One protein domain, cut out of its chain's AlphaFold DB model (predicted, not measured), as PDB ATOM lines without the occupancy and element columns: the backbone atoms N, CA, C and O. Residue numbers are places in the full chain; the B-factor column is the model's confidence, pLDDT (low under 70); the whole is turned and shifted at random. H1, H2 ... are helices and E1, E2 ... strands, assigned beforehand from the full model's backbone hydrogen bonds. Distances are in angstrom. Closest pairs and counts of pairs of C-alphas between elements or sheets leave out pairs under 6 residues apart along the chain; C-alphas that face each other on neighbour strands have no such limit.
ATOM      1  N   GLU A  83     129.059 205.546 143.770       91.56
ATOM      2  CA  GLU A  83     127.827 206.343 143.751       91.56
ATOM      3  C   GLU A  83     127.689 207.181 145.024       91.56
ATOM      4  O   GLU A  83     127.417 208.378 144.942       91.56
ATOM      5  N   TRP A  84     127.938 206.566 146.187       92.75
ATOM      6  CA  TRP A  84     127.926 207.259 147.475       92.75
ATOM      7  C   TRP A  84     128.913 208.429 147.476       92.75
ATOM      8  O   TRP A  84     128.561 209.551 147.847       92.75
ATOM      9  N   LEU A  85     130.143 208.179 147.023       93.75
ATOM     10  CA  LEU A  85     131.202 209.178 147.019       93.75
ATOM     11  C   LEU A  85     130.851 210.361 146.109       93.75
ATOM     12  O   LEU A  85     131.018 211.514 146.506       93.75
ATOM     13  N   ILE A  86     130.334 210.097 144.907       93.69
ATOM     14  CA  ILE A  86     129.936 211.157 143.974       93.69
ATOM     15  C   ILE A  86     128.823 212.029 144.557       93.69
ATOM     16  O   ILE A  86     128.889 213.253 144.420       93.69
ATOM     17  N   ASP A  87     127.835 211.432 145.221       91.50
ATOM     18  CA  ASP A  87     126.744 212.181 145.843       91.50
ATOM     19  C   ASP A  87     127.255 213.097 146.963       91.50
ATOM     20  O   ASP A  87     126.915 214.284 146.991       91.50
ATOM     21  N   ILE A  88     128.142 212.596 147.828       91.88
ATOM     22  CA  ILE A  88     128.782 213.394 148.882       91.88
ATOM     23  C   ILE A  88     129.613 214.538 148.295       91.88
ATOM     24  O   ILE A  88     129.475 215.688 148.719       91.88
ATOM     25  N   LEU A  89     130.460 214.254 147.302       94.06
ATOM     26  CA  LEU A  89     131.326 215.268 146.701       94.06
ATOM     27  C   LEU A  89     130.510 216.368 146.015       94.06
ATOM     28  O   LEU A  89     130.854 217.542 146.137       94.06
ATOM     29  N   LYS A  90     129.412 216.012 145.337       93.19
ATOM     30  CA  LYS A  90     128.480 216.976 144.734       93.19
ATOM     31  C   LYS A  90     127.702 217.772 145.777       93.19
ATOM     32  O   LYS A  90     127.380 218.928 145.521       93.19
ATOM     33  N   ALA A  91     127.369 217.190 146.923       89.31
ATOM     34  CA  ALA A  91     126.660 217.917 147.971       89.31
ATOM     35  C   ALA A  91     127.513 219.051 148.570       89.31
ATOM     36  O   ALA A  91     126.960 220.060 148.998       89.31
ATOM     37  N   GLY A  92     128.842 218.905 148.565       84.50
ATOM     38  CA  GLY A  92     129.769 219.929 149.043       84.50
ATOM     39  C   GLY A  92     130.038 221.073 148.053       84.50
ATOM     40  O   GLY A  92     129.795 220.978 146.846       84.50
ATOM     41  N   ASP A  93     130.643 222.140 148.580       84.94
ATOM     42  CA  ASP A  93     131.053 223.343 147.833       84.94
ATOM     43  C   ASP A  93     132.539 223.319 147.426       84.94
ATOM     44  O   ASP A  93     133.187 224.350 147.243       84.94
ATOM     45  N   SER A  94     133.114 222.125 147.277       89.94
ATOM     46  CA  SER A  94     134.505 221.978 146.846       89.94
ATOM     47  C   SER A  94     134.668 222.215 145.337       89.94
ATOM     48  O   SER A  94     133.727 222.072 144.545       89.94
ATOM     49  N   LYS A  95     135.902 222.513 144.905       90.69
ATOM     50  CA  LYS A  95     136.246 222.598 143.475       90.69
ATOM     51  C   LYS A  95     135.894 221.300 142.740       90.69
ATOM     52  O   LYS A  95     135.305 221.349 141.664       90.69
ATOM     53  N   LEU A  96     136.207 220.151 143.341       92.62
ATOM     54  CA  LEU A  96     135.881 218.838 142.784       92.62
ATOM     55  C   LEU A  96     134.364 218.605 142.717       92.62
ATOM     56  O   LEU A  96     133.861 218.130 141.703       92.62
ATOM     57  N   GLY A  97     133.623 219.001 143.752       93.00
ATOM     58  CA  GLY A  97     132.161 218.929 143.764       93.00
ATOM     59  C   GLY A  97     131.515 219.751 142.651       93.00
ATOM     60  O   GLY A  97     130.581 219.289 141.998       93.00
ATOM     61  N   THR A  98     132.050 220.946 142.383       93.31
ATOM     62  CA  THR A  98     131.615 221.801 141.267       93.31
ATOM     63  C   THR A  98     131.891 221.138 139.919       93.31
ATOM     64  O   THR A  98     130.983 221.016 139.101       93.31
ATOM     65  N   LEU A  99     133.102 220.607 139.723       93.38
ATOM     66  CA  LEU A  99     133.464 219.877 138.504       93.38
ATOM     67  C   LEU A  99     132.560 218.662 138.266       93.38
ATOM     68  O   LEU A  99     132.123 218.437 137.143       93.38
ATOM     69  N   LEU A 100     132.216 217.916 139.317       94.06
ATOM     70  CA  LEU A 100     131.316 216.762 139.232       94.06
ATOM     71  C   LEU A 100     129.863 217.136 138.899       94.06
ATOM     72  O   LEU A 100     129.120 216.295 138.386       94.06
ATOM     73  N   LYS A 101     129.426 218.369 139.192       93.44
ATOM     74  CA  LYS A 101     128.110 218.891 138.773       93.44
ATOM     75  C   LYS A 101     128.088 219.218 137.278       93.44
ATOM     76  O   LYS A 101     127.058 219.026 136.636       93.44
ATOM     77  N   GLU A 102     129.207 219.690 136.735       94.81
ATOM     78  CA  GLU A 102     129.346 220.102 135.331       94.81
ATOM     79  C   GLU A 102     129.705 218.934 134.401       94.81
ATOM     80  O   GLU A 102     129.258 218.876 133.253       94.81
ATOM     81  N   HIS A 103     130.482 217.978 134.903       95.31
ATOM     82  CA  HIS A 103     131.011 216.850 134.153       95.31
ATOM     83  C   HIS A 103     130.680 215.536 134.856       95.31
ATOM     84  O   HIS A 103     130.970 215.343 136.035       95.31
ATOM     85  N   HIS A 104     130.087 214.595 134.121       90.94
ATOM     86  CA  HIS A 104     129.780 213.280 134.678       90.94
ATOM     87  C   HIS A 104     131.048 212.429 134.826       90.94
ATOM     88  O   HIS A 104     131.992 212.562 134.037       90.94
ATOM     89  N   LEU A 105     131.025 211.546 135.825       95.25
ATOM     90  CA  LEU A 105     132.023 210.505 136.040       95.25
ATOM     91  C   LEU A 105     131.932 209.467 134.914       95.25
ATOM     92  O   LEU A 105     130.851 208.954 134.630       95.25
ATOM     93  N   VAL A 106     133.066 209.155 134.293       96.50
ATOM     94  CA  VAL A 106     133.191 208.107 133.269       96.50
ATOM     95  C   VAL A 106     133.628 206.791 133.899       96.50
ATOM     96  O   VAL A 106     133.144 205.729 133.514       96.50
ATOM     97  N   LYS A 107     134.562 206.857 134.851       96.31
ATOM     98  CA  LYS A 107     135.173 205.688 135.480       96.31
ATOM     99  C   LYS A 107     135.696 206.043 136.869       96.31
ATOM    100  O   LYS A 107     136.202 207.144 137.057       96.31
ATOM    101  N   ASP A 108     135.614 205.094 137.793       96.69
ATOM    102  CA  ASP A 108     136.278 205.136 139.097       96.69
ATOM    103  C   ASP A 108     137.186 203.907 139.232       96.69
ATOM    104  O   ASP A 108     136.714 202.772 139.145       96.69
ATOM    105  N   ASP A 109     138.490 204.139 139.373       96.19
ATOM    106  CA  ASP A 109     139.460 203.095 139.702       96.19
ATOM    107  C   ASP A 109     139.724 203.113 141.211       96.19
ATOM    108  O   ASP A 109     140.325 204.055 141.728       96.19
ATOM    109  N   VAL A 110     139.299 202.053 141.902       94.88
ATOM    110  CA  VAL A 110     139.407 201.941 143.362       94.88
ATOM    111  C   VAL A 110     140.528 200.978 143.741       94.88
ATOM    112  O   VAL A 110     140.559 199.837 143.277       94.88
ATOM    113  N   ALA A 111     141.431 201.423 144.613       93.56
ATOM    114  CA  ALA A 111     142.499 200.597 145.170       93.56
ATOM    115  C   ALA A 111     142.621 200.803 146.683       93.56
ATOM    116  O   ALA A 111     142.572 201.932 147.163       93.56
ATOM    117  N   GLU A 112     142.818 199.726 147.439       90.62
ATOM    118  CA  GLU A 112     143.108 199.814 148.873       90.62
ATOM    119  C   GLU A 112     144.567 200.242 149.101       90.62
ATOM    120  O   GLU A 112     145.502 199.636 148.569       90.62
ATOM    121  N   ILE A 113     144.768 201.299 149.889       87.25
ATOM    122  CA  ILE A 113     146.083 201.782 150.304       87.25
ATOM    123  C   ILE A 113     146.504 201.017 151.556       87.25
ATOM    124  O   ILE A 113     145.808 201.030 152.567       87.25
ATOM    125  N   GLY A 114     147.683 200.394 151.511       74.88
ATOM    126  CA  GLY A 114     148.237 199.716 152.683       74.88
ATOM    127  C   GLY A 114     147.457 198.463 153.088       74.88
ATOM    128  O   GLY A 114     147.392 198.165 154.278       74.88
ATOM    129  N   ALA A 115     146.882 197.740 152.118       64.69
ATOM    130  CA  ALA A 115     146.063 196.550 152.344       64.69
ATOM    131  C   ALA A 115     146.660 195.595 153.398       64.69
ATOM    132  O   ALA A 115     147.813 195.167 153.284       64.69
ATOM    133  N   GLY A 116     145.873 195.296 154.438       59.06
ATOM    134  CA  GLY A 116     146.257 194.429 155.562       59.06
ATOM    135  C   GLY A 116     147.230 195.038 156.584       59.06
ATOM    136  O   GLY A 116     147.626 194.345 157.516       59.06
ATOM    137  N   LYS A 117     147.625 196.308 156.428       65.19
ATOM    138  CA  LYS A 117     148.540 197.021 157.344       65.19
ATOM    139  C   LYS A 117     147.844 198.079 158.207       65.19
ATOM    140  O   LYS A 117     148.462 198.612 159.124       65.19
ATOM    141  N   GLY A 118     146.583 198.400 157.917       64.44
ATOM    142  CA  GLY A 118     145.783 199.335 158.705       64.44
ATOM    143  C   GLY A 118     145.414 198.752 160.072       64.44
ATOM    144  O   GLY A 118     144.819 197.677 160.157       64.44
ATOM    145  N   MET A 119     145.750 199.463 161.151       71.44
ATOM    146  CA  MET A 119     145.410 199.024 162.510       71.44
ATOM    147  C   MET A 119     143.943 199.296 162.858       71.44
ATOM    148  O   MET A 119     143.288 198.422 163.415       71.44
ATOM    149  N   VAL A 120     143.432 200.487 162.527       81.19
ATOM    150  CA  VAL A 120     142.107 200.976 162.968       81.19
ATOM    151  C   VAL A 120     141.212 201.470 161.823       81.19
ATOM    152  O   VAL A 120     140.095 201.939 162.048       81.19
ATOM    153  N   SER A 121     141.675 201.388 160.574       86.38
ATOM    154  CA  SER A 121     140.880 201.763 159.400       86.38
ATOM    155  C   SER A 121     141.356 201.063 158.133       86.38
ATOM    156  O   SER A 121     142.549 200.812 157.966       86.38
ATOM    157  N   ASN A 122     140.416 200.845 157.215       88.69
ATOM    158  CA  ASN A 122     140.678 200.486 155.826       88.69
ATOM    159  C   ASN A 122     140.658 201.766 154.979       88.69
ATOM    160  O   ASN A 122     139.763 202.604 155.124       88.69
ATOM    161  N   VAL A 123     141.651 201.938 154.108       92.12
ATOM    162  CA  VAL A 123     141.852 203.180 153.350       92.12
ATOM    163  C   VAL A 123     141.783 202.885 151.861       92.12
ATOM    164  O   VAL A 123     142.545 202.069 151.355       92.12
ATOM    165  N   TYR A 124     140.902 203.570 151.137       94.38
ATOM    166  CA  TYR A 124     140.686 203.370 149.705       94.38
ATOM    167  C   TYR A 124     141.026 204.636 148.925       94.38
ATOM    168  O   TYR A 124     140.595 205.728 149.280       94.38
ATOM    169  N   ASN A 125     141.785 204.499 147.843       96.38
ATOM    170  CA  ASN A 125     142.017 205.550 146.864       96.38
ATOM    171  C   ASN A 125     141.049 205.373 145.693       96.38
ATOM    172  O   ASN A 125     141.132 204.371 144.985       96.38
ATOM    173  N   HIS A 126     140.188 206.359 145.474       97.31
ATOM    174  CA  HIS A 126     139.312 206.462 144.311       97.31
ATOM    175  C   HIS A 126     139.951 207.396 143.290       97.31
ATOM    176  O   HIS A 126     140.196 208.564 143.601       97.31
ATOM    177  N   VAL A 127     140.224 206.904 142.083       97.44
ATOM    178  CA  VAL A 127     140.726 207.707 140.960       97.44
ATOM    179  C   VAL A 127     139.577 207.938 139.985       97.44
ATOM    180  O   VAL A 127     139.192 207.058 139.213       97.44
ATOM    181  N   LEU A 128     139.026 209.146 140.041       97.12
ATOM    182  CA  LEU A 128     137.841 209.577 139.312       97.12
ATOM    183  C   LEU A 128     138.240 210.146 137.948       97.12
ATOM    184  O   LEU A 128     138.908 211.178 137.868       97.12
ATOM    185  N   HIS A 129     137.787 209.502 136.875       97.25
ATOM    186  CA  HIS A 129     137.970 209.964 135.498       97.25
ATOM    187  C   HIS A 129     136.708 210.686 135.035       97.25
ATOM    188  O   HIS A 129     135.635 210.080 134.943       97.25
ATOM    189  N   LEU A 130     136.821 211.979 134.743       96.56
ATOM    190  CA  LEU A 130     135.696 212.818 134.336       96.56
ATOM    191  C   LEU A 130     135.561 212.892 132.812       96.56
ATOM    192  O   LEU A 130     136.517 212.734 132.055       96.56
ATOM    193  N   SER A 131     134.346 213.175 132.347       96.62
ATOM    194  CA  SER A 131     134.012 213.268 130.914       96.62
ATOM    195  C   SER A 131     134.718 214.394 130.152       96.62
ATOM    196  O   SER A 131     134.798 214.337 128.926       96.62
ATOM    197  N   ASN A 132     135.262 215.391 130.851       95.38
ATOM    198  CA  ASN A 132     136.121 216.427 130.269       95.38
ATOM    199  C   ASN A 132     137.600 216.000 130.147       95.38
ATOM    200  O   ASN A 132     138.415 216.783 129.669       95.38
ATOM    201  N   GLY A 133     137.945 214.780 130.569       95.38
ATOM    202  CA  GLY A 133     139.307 214.247 130.567       95.38
ATOM    203  C   GLY A 133     140.122 214.574 131.819       95.38
ATOM    204  O   GLY A 133     141.261 214.120 131.914       95.38
ATOM    205  N   GLU A 134     139.581 215.328 132.782       95.50
ATOM    206  CA  GLU A 134     140.258 215.551 134.060       95.50
ATOM    207  C   GLU A 134     140.233 214.293 134.938       95.50
ATOM    208  O   GLU A 134     139.257 213.539 134.957       95.50
ATOM    209  N   ILE A 135     141.313 214.100 135.698       95.19
ATOM    210  CA  ILE A 135     141.474 212.997 136.645       95.19
ATOM    211  C   ILE A 135     141.690 213.589 138.032       95.19
ATOM    212  O   ILE A 135     142.590 214.408 138.231       95.19
ATOM    213  N   HIS A 136     140.874 213.159 138.989       95.31
ATOM    214  CA  HIS A 136     140.945 213.597 140.381       95.31
ATOM    215  C   HIS A 136     140.926 212.393 141.305       95.31
ATOM    216  O   HIS A 136     140.221 211.426 141.040       95.31
ATOM    217  N   SER A 137     141.667 212.465 142.407       95.50
ATOM    218  CA  SER A 137     141.772 211.349 143.345       95.50
ATOM    219  C   SER A 137     141.280 211.743 144.735       95.50
ATOM    220  O   SER A 137     141.605 212.825 145.236       95.50
ATOM    221  N   VAL A 138     140.525 210.848 145.367       97.44
ATOM    222  CA  VAL A 138     139.948 211.019 146.707       97.44
ATOM    223  C   VAL A 138     140.285 209.799 147.553       97.44
ATOM    224  O   VAL A 138     140.142 208.667 147.100       97.44
ATOM    225  N   VAL A 139     140.745 210.029 148.779       96.88
ATOM    226  CA  VAL A 139     140.945 208.973 149.772       96.88
ATOM    227  C   VAL A 139     139.689 208.843 150.621       96.88
ATOM    228  O   VAL A 139     139.185 209.841 151.129       96.88
ATOM    229  N   VAL A 140     139.204 207.619 150.798       96.25
ATOM    230  CA  VAL A 140     138.087 207.271 151.679       96.25
ATOM    231  C   VAL A 140     138.608 206.335 152.768       96.25
ATOM    232  O   VAL A 140     139.002 205.204 152.487       96.25
ATOM    233  N   LYS A 141     138.638 206.820 154.010       94.75
ATOM    234  CA  LYS A 141     139.035 206.080 155.216       94.75
ATOM    235  C   LYS A 141     137.768 205.612 155.932       94.75
ATOM    236  O   LYS A 141     136.956 206.435 156.353       94.75
ATOM    237  N   ILE A 142     137.596 204.300 156.040       90.56
ATOM    238  CA  ILE A 142     136.461 203.659 156.716       90.56
ATOM    239  C   ILE A 142     137.014 202.929 157.943       90.56
ATOM    240  O   ILE A 142     137.983 202.179 157.791       90.56
ATOM    241  N   PRO A 143     136.441 203.112 159.144       87.31
ATOM    242  CA  PRO A 143     136.872 202.365 160.320       87.31
ATOM    243  C   PRO A 143     136.856 200.847 160.101       87.31
ATOM    244  O   PRO A 143     135.957 200.315 159.449       87.31
ATOM    245  N   GLY A 144     137.865 200.156 160.630       75.88
ATOM    246  CA  GLY A 144     138.104 198.730 160.386       75.88
ATOM    247  C   GLY A 144     139.519 198.309 160.792       75.88
ATOM    248  O   GLY A 144     140.112 198.914 161.679       75.88
ATOM    249  N   GLY A 145     140.088 197.297 160.137       66.44
ATOM    250  CA  GLY A 145     141.479 196.880 160.351       66.44
ATOM    251  C   GLY A 145     141.695 195.959 161.558       66.44
ATOM    252  O   GLY A 145     140.760 195.593 162.267       66.44
ATOM    253  N   TYR A 146     142.952 195.571 161.797       60.38
ATOM    254  CA  TYR A 146     143.316 194.500 162.742       60.38
ATOM    255  C   TYR A 146     142.806 194.718 164.180       60.38
ATOM    256  O   TYR A 146     142.295 193.790 164.816       60.38
ATOM    257  N   LEU A 147     142.928 195.937 164.714       59.25
ATOM    258  CA  LEU A 147     142.455 196.272 166.061       59.25
ATOM    259  C   LEU A 147     140.934 196.447 166.106       59.25
ATOM    260  O   LEU A 147     140.320 196.058 167.094       59.25
ATOM    261  N   GLY A 148     140.316 196.955 165.033       55.97
ATOM    262  CA  GLY A 148     138.856 197.015 164.917       55.97
ATOM    263  C   GLY A 148     138.227 195.618 164.926       55.97
ATOM    264  O   GLY A 148     137.336 195.332 165.722       55.97
ATOM    265  N   GLU A 149     138.763 194.706 164.115       55.62
ATOM    266  CA  GLU A 149     138.251 193.339 163.959       55.62
ATOM    267  C   GLU A 149     138.539 192.449 165.180       55.62
ATOM    268  O   GLU A 149     137.718 191.611 165.561       55.62
ATOM    269  N   SER A 150     139.690 192.616 165.841       50.66
ATOM    270  CA  SER A 150     140.008 191.864 167.067       50.66
ATOM    271  C   SER A 150     139.176 192.308 168.275       50.66
ATOM    272  O   SER A 150     138.891 191.486 169.149       50.66
ATOM    273  N   GLN A 151     138.732 193.569 168.314       49.62
ATOM    274  CA  GLN A 151     137.874 194.092 169.381       49.62
ATOM    275  C   GLN A 151     136.383 193.792 169.156       49.62
ATOM    276  O   GLN A 151     135.688 193.521 170.131       49.62
ATOM    277  N   GLU A 152     135.901 193.712 167.908       46.38
ATOM    278  CA  GLU A 152     134.544 193.217 167.603       46.38
ATOM    279  C   GLU A 152     134.333 191.749 168.021       46.38
ATOM    280  O   GLU A 152     133.236 191.351 168.418       46.38
ATOM    281  N   ASN A 153     135.398 190.940 167.978       43.44
ATOM    282  CA  ASN A 153     135.354 189.519 168.326       43.44
ATOM    283  C   ASN A 153     135.447 189.235 169.840       43.44
ATOM    284  O   ASN A 153     135.149 188.117 170.269       43.44
ATOM    285  N   ASN A 154     135.813 190.222 170.667       42.59
ATOM    286  CA  ASN A 154     135.855 190.087 172.125       42.59
ATOM    287  C   ASN A 154     134.552 190.611 172.749       42.59
ATOM    288  O   ASN A 154     134.379 191.796 173.016       42.59
ATOM    289  N   HIS A 155     133.621 189.685 172.986       41.66
ATOM    290  CA  HIS A 155     132.326 189.907 173.629       41.66
ATOM    291  C   HIS A 155     132.391 190.799 174.890       41.66
ATOM    292  O   HIS A 155     132.737 190.313 175.968       41.66
ATOM    293  N   GLY A 156     131.960 192.067 174.790       42.56
ATOM    294  CA  GLY A 156     131.548 192.853 175.965       42.56
ATOM    295  C   GLY A 156     131.710 194.375 175.921       42.56
ATOM    296  O   GLY A 156     131.050 195.041 176.714       42.56
ATOM    297  N   ALA A 157     132.534 194.944 175.037       44.62
ATOM    298  CA  ALA A 157     132.605 196.401 174.889       44.62
ATOM    299  C   ALA A 157     131.473 196.892 173.972       44.62
ATOM    300  O   ALA A 157     131.232 196.307 172.914       44.62
ATOM    301  N   GLU A 158     130.767 197.960 174.355       53.25
ATOM    302  CA  GLU A 158     129.934 198.682 173.393       53.25
ATOM    303  C   GLU A 158     130.856 199.154 172.260       53.25
ATOM    304  O   GLU A 158     131.869 199.796 172.524       53.25
ATOM    305  N   VAL A 159     130.524 198.834 171.003       55.88
ATOM    306  CA  VAL A 159     131.314 199.186 169.797       55.88
ATOM    307  C   VAL A 159     131.710 200.679 169.772       55.88
ATOM    308  O   VAL A 159     132.731 201.064 169.203       55.88
ATOM    309  N   ASN A 160     130.940 201.519 170.468       59.44
ATOM    310  CA  ASN A 160     131.123 202.962 170.575       59.44
ATOM    311  C   ASN A 160     132.166 203.431 171.616       59.44
ATOM    312  O   ASN A 160     132.408 204.633 171.680       59.44
ATOM    313  N   ASP A 161     132.777 202.548 172.419       71.56
ATOM    314  CA  ASP A 161     133.779 202.923 173.441       71.56
ATOM    315  C   ASP A 161     135.042 202.039 173.413       71.56
ATOM    316  O   ASP A 161     135.582 201.609 174.438       71.56
ATOM    317  N   CYS A 162     135.546 201.752 172.214       81.12
ATOM    318  CA  CYS A 162     136.848 201.121 172.028       81.12
ATOM    319  C   CYS A 162     137.877 202.143 171.523       81.12
ATOM    320  O   CYS A 162     137.517 203.228 171.062       81.12
ATOM    321  N   TYR A 163     139.171 201.815 171.604       84.81
ATOM    322  CA  TYR A 163     140.234 202.728 171.162       84.81
ATOM    323  C   TYR A 163     140.028 203.174 169.706       84.81
ATOM    324  O   TYR A 163     140.125 204.362 169.411       84.81
ATOM    325  N   ALA A 164     139.664 202.246 168.812       85.06
ATOM    326  CA  ALA A 164     139.451 202.549 167.398       85.06
ATOM    327  C   ALA A 164     138.292 203.539 167.166       85.06
ATOM    328  O   ALA A 164     138.432 204.463 166.361       85.06
ATOM    329  N   SER A 165     137.170 203.401 167.884       88.31
ATOM    330  CA  SER A 165     136.046 204.335 167.749       88.31
ATOM    331  C   SER A 165     136.339 205.698 168.377       88.31
ATOM    332  O   SER A 165     136.016 206.716 167.763       88.31
ATOM    333  N   ARG A 166     137.040 205.754 169.523       91.75
ATOM    334  CA  ARG A 166     137.523 207.021 170.112       91.75
ATOM    335  C   ARG A 166     138.484 207.761 169.176       91.75
ATOM    336  O   ARG A 166     138.326 208.961 168.971       91.75
ATOM    337  N   ALA A 167     139.433 207.039 168.585       92.50
ATOM    338  CA  ALA A 167     140.422 207.551 167.638       92.50
ATOM    339  C   ALA A 167     139.764 208.145 166.376       92.50
ATOM    340  O   ALA A 167     140.012 209.299 166.024       92.50
ATOM    341  N   HIS A 168     138.855 207.397 165.735       94.31
ATOM    342  CA  HIS A 168     138.114 207.875 164.559       94.31
ATOM    343  C   HIS A 168     137.239 209.092 164.874       94.31
ATOM    344  O   HIS A 168     137.217 210.063 164.115       94.31
ATOM    345  N   ASN A 169     136.530 209.064 166.006       94.88
ATOM    346  CA  ASN A 169     135.685 210.180 166.422       94.88
ATOM    347  C   ASN A 169     136.508 211.437 166.695       94.88
ATOM    348  O   ASN A 169     136.087 212.514 166.283       94.88
ATOM    349  N   ARG A 170     137.686 211.311 167.319       96.38
ATOM    350  CA  ARG A 170     138.574 212.454 167.560       96.38
ATOM    351  C   ARG A 170     139.086 213.068 166.260       96.38
ATOM    352  O   ARG A 170     139.078 214.290 166.123       96.38
ATOM    353  N   GLU A 171     139.473 212.248 165.286       97.06
ATOM    354  CA  GLU A 171     139.877 212.751 163.971       97.06
ATOM    355  C   GLU A 171     138.715 213.479 163.266       97.06
ATOM    356  O   GLU A 171     138.892 214.580 162.737       97.06
ATOM    357  N   CYS A 172     137.500 212.920 163.326       97.31
ATOM    358  CA  CYS A 172     136.307 213.575 162.789       97.31
ATOM    359  C   CYS A 172     135.980 214.892 163.501       97.31
ATOM    360  O   CYS A 172     135.615 215.866 162.844       97.31
ATOM    361  N   GLU A 173     136.090 214.922 164.828       97.31
ATOM    362  CA  GLU A 173     135.857 216.110 165.650       97.31
ATOM    363  C   GLU A 173     136.803 217.244 165.239       97.31
ATOM    364  O   GLU A 173     136.332 218.342 164.938       97.31
ATOM    365  N   LEU A 174     138.103 216.952 165.091       97.50
ATOM    366  CA  LEU A 174     139.091 217.934 164.642       97.50
ATOM    367  C   LEU A 174     138.749 218.501 163.261       97.50
ATOM    368  O   LEU A 174     138.757 219.717 163.073       97.50
ATOM    369  N   PHE A 175     138.445 217.643 162.287       97.12
ATOM    370  CA  PHE A 175     138.150 218.105 160.931       97.12
ATOM    371  C   PHE A 175     136.843 218.898 160.833       97.12
ATOM    372  O   PHE A 175     136.758 219.827 160.029       97.12
ATOM    373  N   ASN A 176     135.842 218.566 161.649       96.44
ATOM    374  CA  ASN A 176     134.570 219.284 161.672       96.44
ATOM    375  C   ASN A 176     134.670 220.630 162.412       96.44
ATOM    376  O   ASN A 176     134.054 221.603 161.977       96.44
ATOM    377  N   ASP A 177     135.463 220.711 163.482       96.44
ATOM    378  CA  ASP A 177     135.702 221.958 164.220       96.44
ATOM    379  C   ASP A 177     136.642 222.913 163.480       96.44
ATOM    380  O   ASP A 177     136.472 224.134 163.523       96.44
ATOM    381  N   PHE A 178     137.638 222.357 162.785       95.38
ATOM    382  CA  PHE A 178     138.665 223.101 162.063       95.38
ATOM    383  C   PHE A 178     138.677 222.724 160.571       95.38
ATOM    384  O   PHE A 178     139.692 222.253 160.057       95.38
ATOM    385  N   PRO A 179     137.602 223.005 159.808       92.06
ATOM    386  CA  PRO A 179     137.502 222.623 158.392       92.06
ATOM    387  C   PRO A 179     138.543 223.314 157.494       92.06
ATOM    388  O   PRO A 179     138.758 222.922 156.350       92.06
ATOM    389  N   GLN A 180     139.204 224.354 158.010       89.31
ATOM    390  CA  GLN A 180     140.276 225.100 157.349       89.31
ATOM    391  C   GLN A 180     141.663 224.757 157.923       89.31
ATOM    392  O   GLN A 180     142.582 225.569 157.818       89.31
ATOM    393  N   LEU A 181     141.840 223.577 158.533       92.88
ATOM    394  CA  LEU A 181     143.108 223.133 159.135       92.88
ATOM    395  C   LEU A 181     144.307 223.266 158.178       92.88
ATOM    396  O   LEU A 181     145.388 223.674 158.600       92.88
ATOM    397  N   PHE A 182     144.084 223.053 156.876       91.50
ATOM    398  CA  PHE A 182     145.097 223.195 155.823       91.50
ATOM    399  C   PHE A 182     145.682 224.617 155.697       91.50
ATOM    400  O   PHE A 182     146.721 224.823 155.069       91.50
ATOM    401  N   THR A 183     145.020 225.626 156.274       90.81
ATOM    402  CA  THR A 183     145.526 227.007 156.341       90.81
ATOM    403  C   THR A 183     146.519 227.212 157.491       90.81
ATOM    404  O   THR A 183     147.343 228.133 157.449       90.81
ATOM    405  N   TYR A 184     146.478 226.339 158.499       89.94
ATOM    406  CA  TYR A 184     147.312 226.390 159.701       89.94
ATOM    407  C   TYR A 184     148.584 225.557 159.542       89.94
ATOM    408  O   TYR A 184     149.663 225.994 159.945       89.94
ATOM    409  N   LEU A 185     148.456 224.391 158.911       95.12
ATOM    410  CA  LEU A 185     149.505 223.399 158.707       95.12
ATOM    411  C   LEU A 185     149.242 222.661 157.380       95.12
ATOM    412  O   LEU A 185     148.080 222.553 156.996       95.12
ATOM    413  N   PRO A 186     150.256 222.147 156.654       96.50
ATOM    414  CA  PRO A 186     150.004 221.321 155.476       96.50
ATOM    415  C   PRO A 186     149.159 220.094 155.843       96.50
ATOM    416  O   PRO A 186     149.639 219.203 156.532       96.50
ATOM    417  N   THR A 187     147.913 220.028 155.385       96.38
ATOM    418  CA  THR A 187     147.024 218.867 155.549       96.38
ATOM    419  C   THR A 187     146.226 218.657 154.263       96.38
ATOM    420  O   THR A 187     146.046 219.615 153.503       96.38
ATOM    421  N   PRO A 188     145.722 217.441 153.987       95.19
ATOM    422  CA  PRO A 188     144.826 217.226 152.859       95.19
ATOM    423  C   PRO A 188     143.530 218.022 153.046       95.19
ATOM    424  O   PRO A 188     143.097 218.263 154.177       95.19
ATOM    425  N   TYR A 189     142.890 218.406 151.943       94.06
ATOM    426  CA  TYR A 189     141.538 218.954 152.011       94.06
ATOM    427  C   TYR A 189     140.561 217.880 152.508       94.06
ATOM    428  O   TYR A 189     140.581 216.754 152.010       94.06
ATOM    429  N   VAL A 190     139.685 218.220 153.455       95.31
ATOM    430  CA  VAL A 190     138.676 217.295 153.991       95.31
ATOM    431  C   VAL A 190     137.342 217.555 153.300       95.31
ATOM    432  O   VAL A 190     136.781 218.643 153.399       95.31
ATOM    433  N   TYR A 191     136.822 216.556 152.590       94.94
ATOM    434  CA  TYR A 191     135.509 216.640 151.946       94.94
ATOM    435  C   TYR A 191     134.372 216.303 152.908       94.94
ATOM    436  O   TYR A 191     133.301 216.900 152.824       94.94
ATOM    437  N   LEU A 192     134.593 215.326 153.787       94.94
ATOM    438  CA  LEU A 192     133.600 214.830 154.731       94.94
ATOM    439  C   LEU A 192     134.301 214.130 155.899       94.94
ATOM    440  O   LEU A 192     135.235 213.366 155.674       94.94
ATOM    441  N   ALA A 193     133.795 214.320 157.116       96.62
ATOM    442  CA  ALA A 193     134.160 213.519 158.278       96.62
ATOM    443  C   ALA A 193     132.901 213.171 159.084       96.62
ATOM    444  O   ALA A 193     132.195 214.057 159.573       96.62
ATOM    445  N   VAL A 194     132.593 211.878 159.182       94.94
ATOM    446  CA  VAL A 194     131.427 211.346 159.889       94.94
ATOM    447  C   VAL A 194     131.903 210.459 161.040       94.94
ATOM    448  O   VAL A 194     132.553 209.442 160.780       94.94
ATOM    449  N   PRO A 195     131.589 210.817 162.293       93.75
ATOM    450  CA  PRO A 195     131.919 210.014 163.469       93.75
ATOM    451  C   PRO A 195     130.977 208.807 163.647       93.75
ATOM    452  O   PRO A 195     129.921 208.721 163.022       93.75
ATOM    453  N   TYR A 196     131.345 207.878 164.533       88.38
ATOM    454  CA  TYR A 196     130.521 206.732 164.945       88.38
ATOM    455  C   TYR A 196     129.228 207.129 165.663       88.38
ATOM    456  O   TYR A 196     128.260 206.371 165.647       88.38
ATOM    457  N   ASP A 197     129.214 208.285 166.327       81.88
ATOM    458  CA  ASP A 197     128.071 208.763 167.105       81.88
ATOM    459  C   ASP A 197     126.987 209.439 166.245       81.88
ATOM    460  O   ASP A 197     125.909 209.742 166.761       81.88
ATOM    461  N   ASP A 198     127.210 209.608 164.933       82.50
ATOM    462  CA  ASP A 198     126.187 210.062 163.991       82.50
ATOM    463  C   ASP A 198     125.188 208.918 163.710       82.50
ATOM    464  O   ASP A 198     125.513 207.943 163.027       82.50
ATOM    465  N   PRO A 199     123.924 209.010 164.169       78.38
ATOM    466  CA  PRO A 199     122.951 207.933 163.980       78.38
ATOM    467  C   PRO A 199     122.430 207.843 162.535       78.38
ATOM    468  O   PRO A 199     121.713 206.898 162.187       78.38
ATOM    469  N   SER A 200     122.715 208.848 161.703       79.75
ATOM    470  CA  SER A 200     122.117 209.034 160.381       79.75
ATOM    471  C   SER A 200     123.001 208.565 159.225       79.75
ATOM    472  O   SER A 200     122.470 208.318 158.135       79.75
ATOM    473  N   ARG A 201     124.311 208.423 159.455       83.00
ATOM    474  CA  ARG A 201     125.335 208.100 158.451       83.00
ATOM    475  C   ARG A 201     126.305 207.051 159.002       83.00
ATOM    476  O   ARG A 201     126.389 206.860 160.208       83.00
ATOM    477  N   ASP A 202     127.005 206.340 158.124       87.75
ATOM    478  CA  ASP A 202     128.082 205.442 158.557       87.75
ATOM    479  C   ASP A 202     129.365 206.238 158.828       87.75
ATOM    480  O   ASP A 202     129.594 207.248 158.152       87.75
ATOM    481  N   PRO A 203     130.210 205.791 159.772       91.50
ATOM    482  CA  PRO A 203     131.444 206.486 160.086       91.50
ATOM    483  C   PRO A 203     132.433 206.378 158.922       91.50
ATOM    484  O   PRO A 203     132.696 205.293 158.404       91.50
ATOM    485  N   VAL A 204     132.962 207.518 158.482       94.75
ATOM    486  CA  VAL A 204     133.840 207.615 157.308       94.75
ATOM    487  C   VAL A 204     134.511 208.979 157.250       94.75
ATOM    488  O   VAL A 204     133.915 209.990 157.619       94.75
ATOM    489  N   ILE A 205     135.731 209.028 156.727       97.00
ATOM    490  CA  ILE A 205     136.417 210.273 156.384       97.00
ATOM    491  C   ILE A 205     136.769 210.245 154.891       97.00
ATOM    492  O   ILE A 205     137.334 209.270 154.399       97.00
TER     493      ILE A 205
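Overview. This is residues 83 to 205 of the 469 residues of the protein "CHK domain-containing protein" of Steinernema glaseri (UniProt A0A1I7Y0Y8). Picture a long, strongly twisted ribbon of three strands, E1, E2 and E3, with H1 and H2 packed over it, H2 towards the E2 to E3 turn, and H3 at its other end. The short strand E4 packs on H4 and lies near E3, while residues 153 to 158 stick out in a free loop. The printed part has 123 residues, with four named helices and four named strands in the order H1 H2 E1 E2 E3 H3 H4 E4; the sheet runs E1 - E2 - E3, all antiparallel, and the class is mixed, helices and strands. It is compact, with a radius of gyration of the C-alphas of 15.9 A, yet elongated in outline, spanning 51 by 30 by 29 A.

Along the chain. Find C-alpha 83 at (127.827, 206.343, 143.751); H1 runs from there to residue 91, and H2 follows over residues 95 to 102. Next come the strands E1, residues 105 to 113, 21.8 A long, E2, residues 121 to 130, 27.9 A, and E3, residues 135 to 143, 26.4 A. H3 takes residues 145 to 152. Look for H4 from C-alpha 163 at (140.234, 202.728, 171.162) to residue 177, 20.9 A on. E4, residues 190 to 194, ends at C-alpha 194, (131.427, 211.346, 159.889).

Arrangement. E1, E2 and E3 form a meander, each strand the antiparallel neighbour of the one before, in two hairpins. Check N 109 and O 127, 3.0 A apart, between E1 and E2, and N 124 and O 140, 2.8 A apart, between E2 and E3. H1 is on the sheet at a height of 8.5 A, only just over E2, with 3 of its C-alphas falling there; it runs across the strands, at 74 degrees to E2 on the local plane. H2 touches H1, about perpendicular at 75 degrees, with the C-alphas of Lys 90 and Gly 97 closest at 4.3 A. H3 only grazes the sheet with residues 145 to 149, and H4 with residues 164 to 169. H3 and H4 are close but not clearly touching, the C-alphas of Gly 148 and Ala 164 being closest at 6.1 A. E4 pairs with no named strand, but E3 and E4 are near each other, with 9 pairs of C-alphas within 10 A; the closest C-alphas of H4 and E4, those of Cys 172 and Ala 193, are 5.0 A apart. In H1, H2, H3 and H4 every O i to N i+4 pair is within hydrogen-bond range.

Size, cuts and confidence. The C-alphas of Asn 132 and Gly 156 are the two farthest apart, at 51.6 A. The printed part has no cut, and the link from H4 to E4 is long, with 12 residues. Read the B-factor column at residues 115 to 118 and 145 to 160 for pLDDT under 70; the mean of the printed part is 85.7.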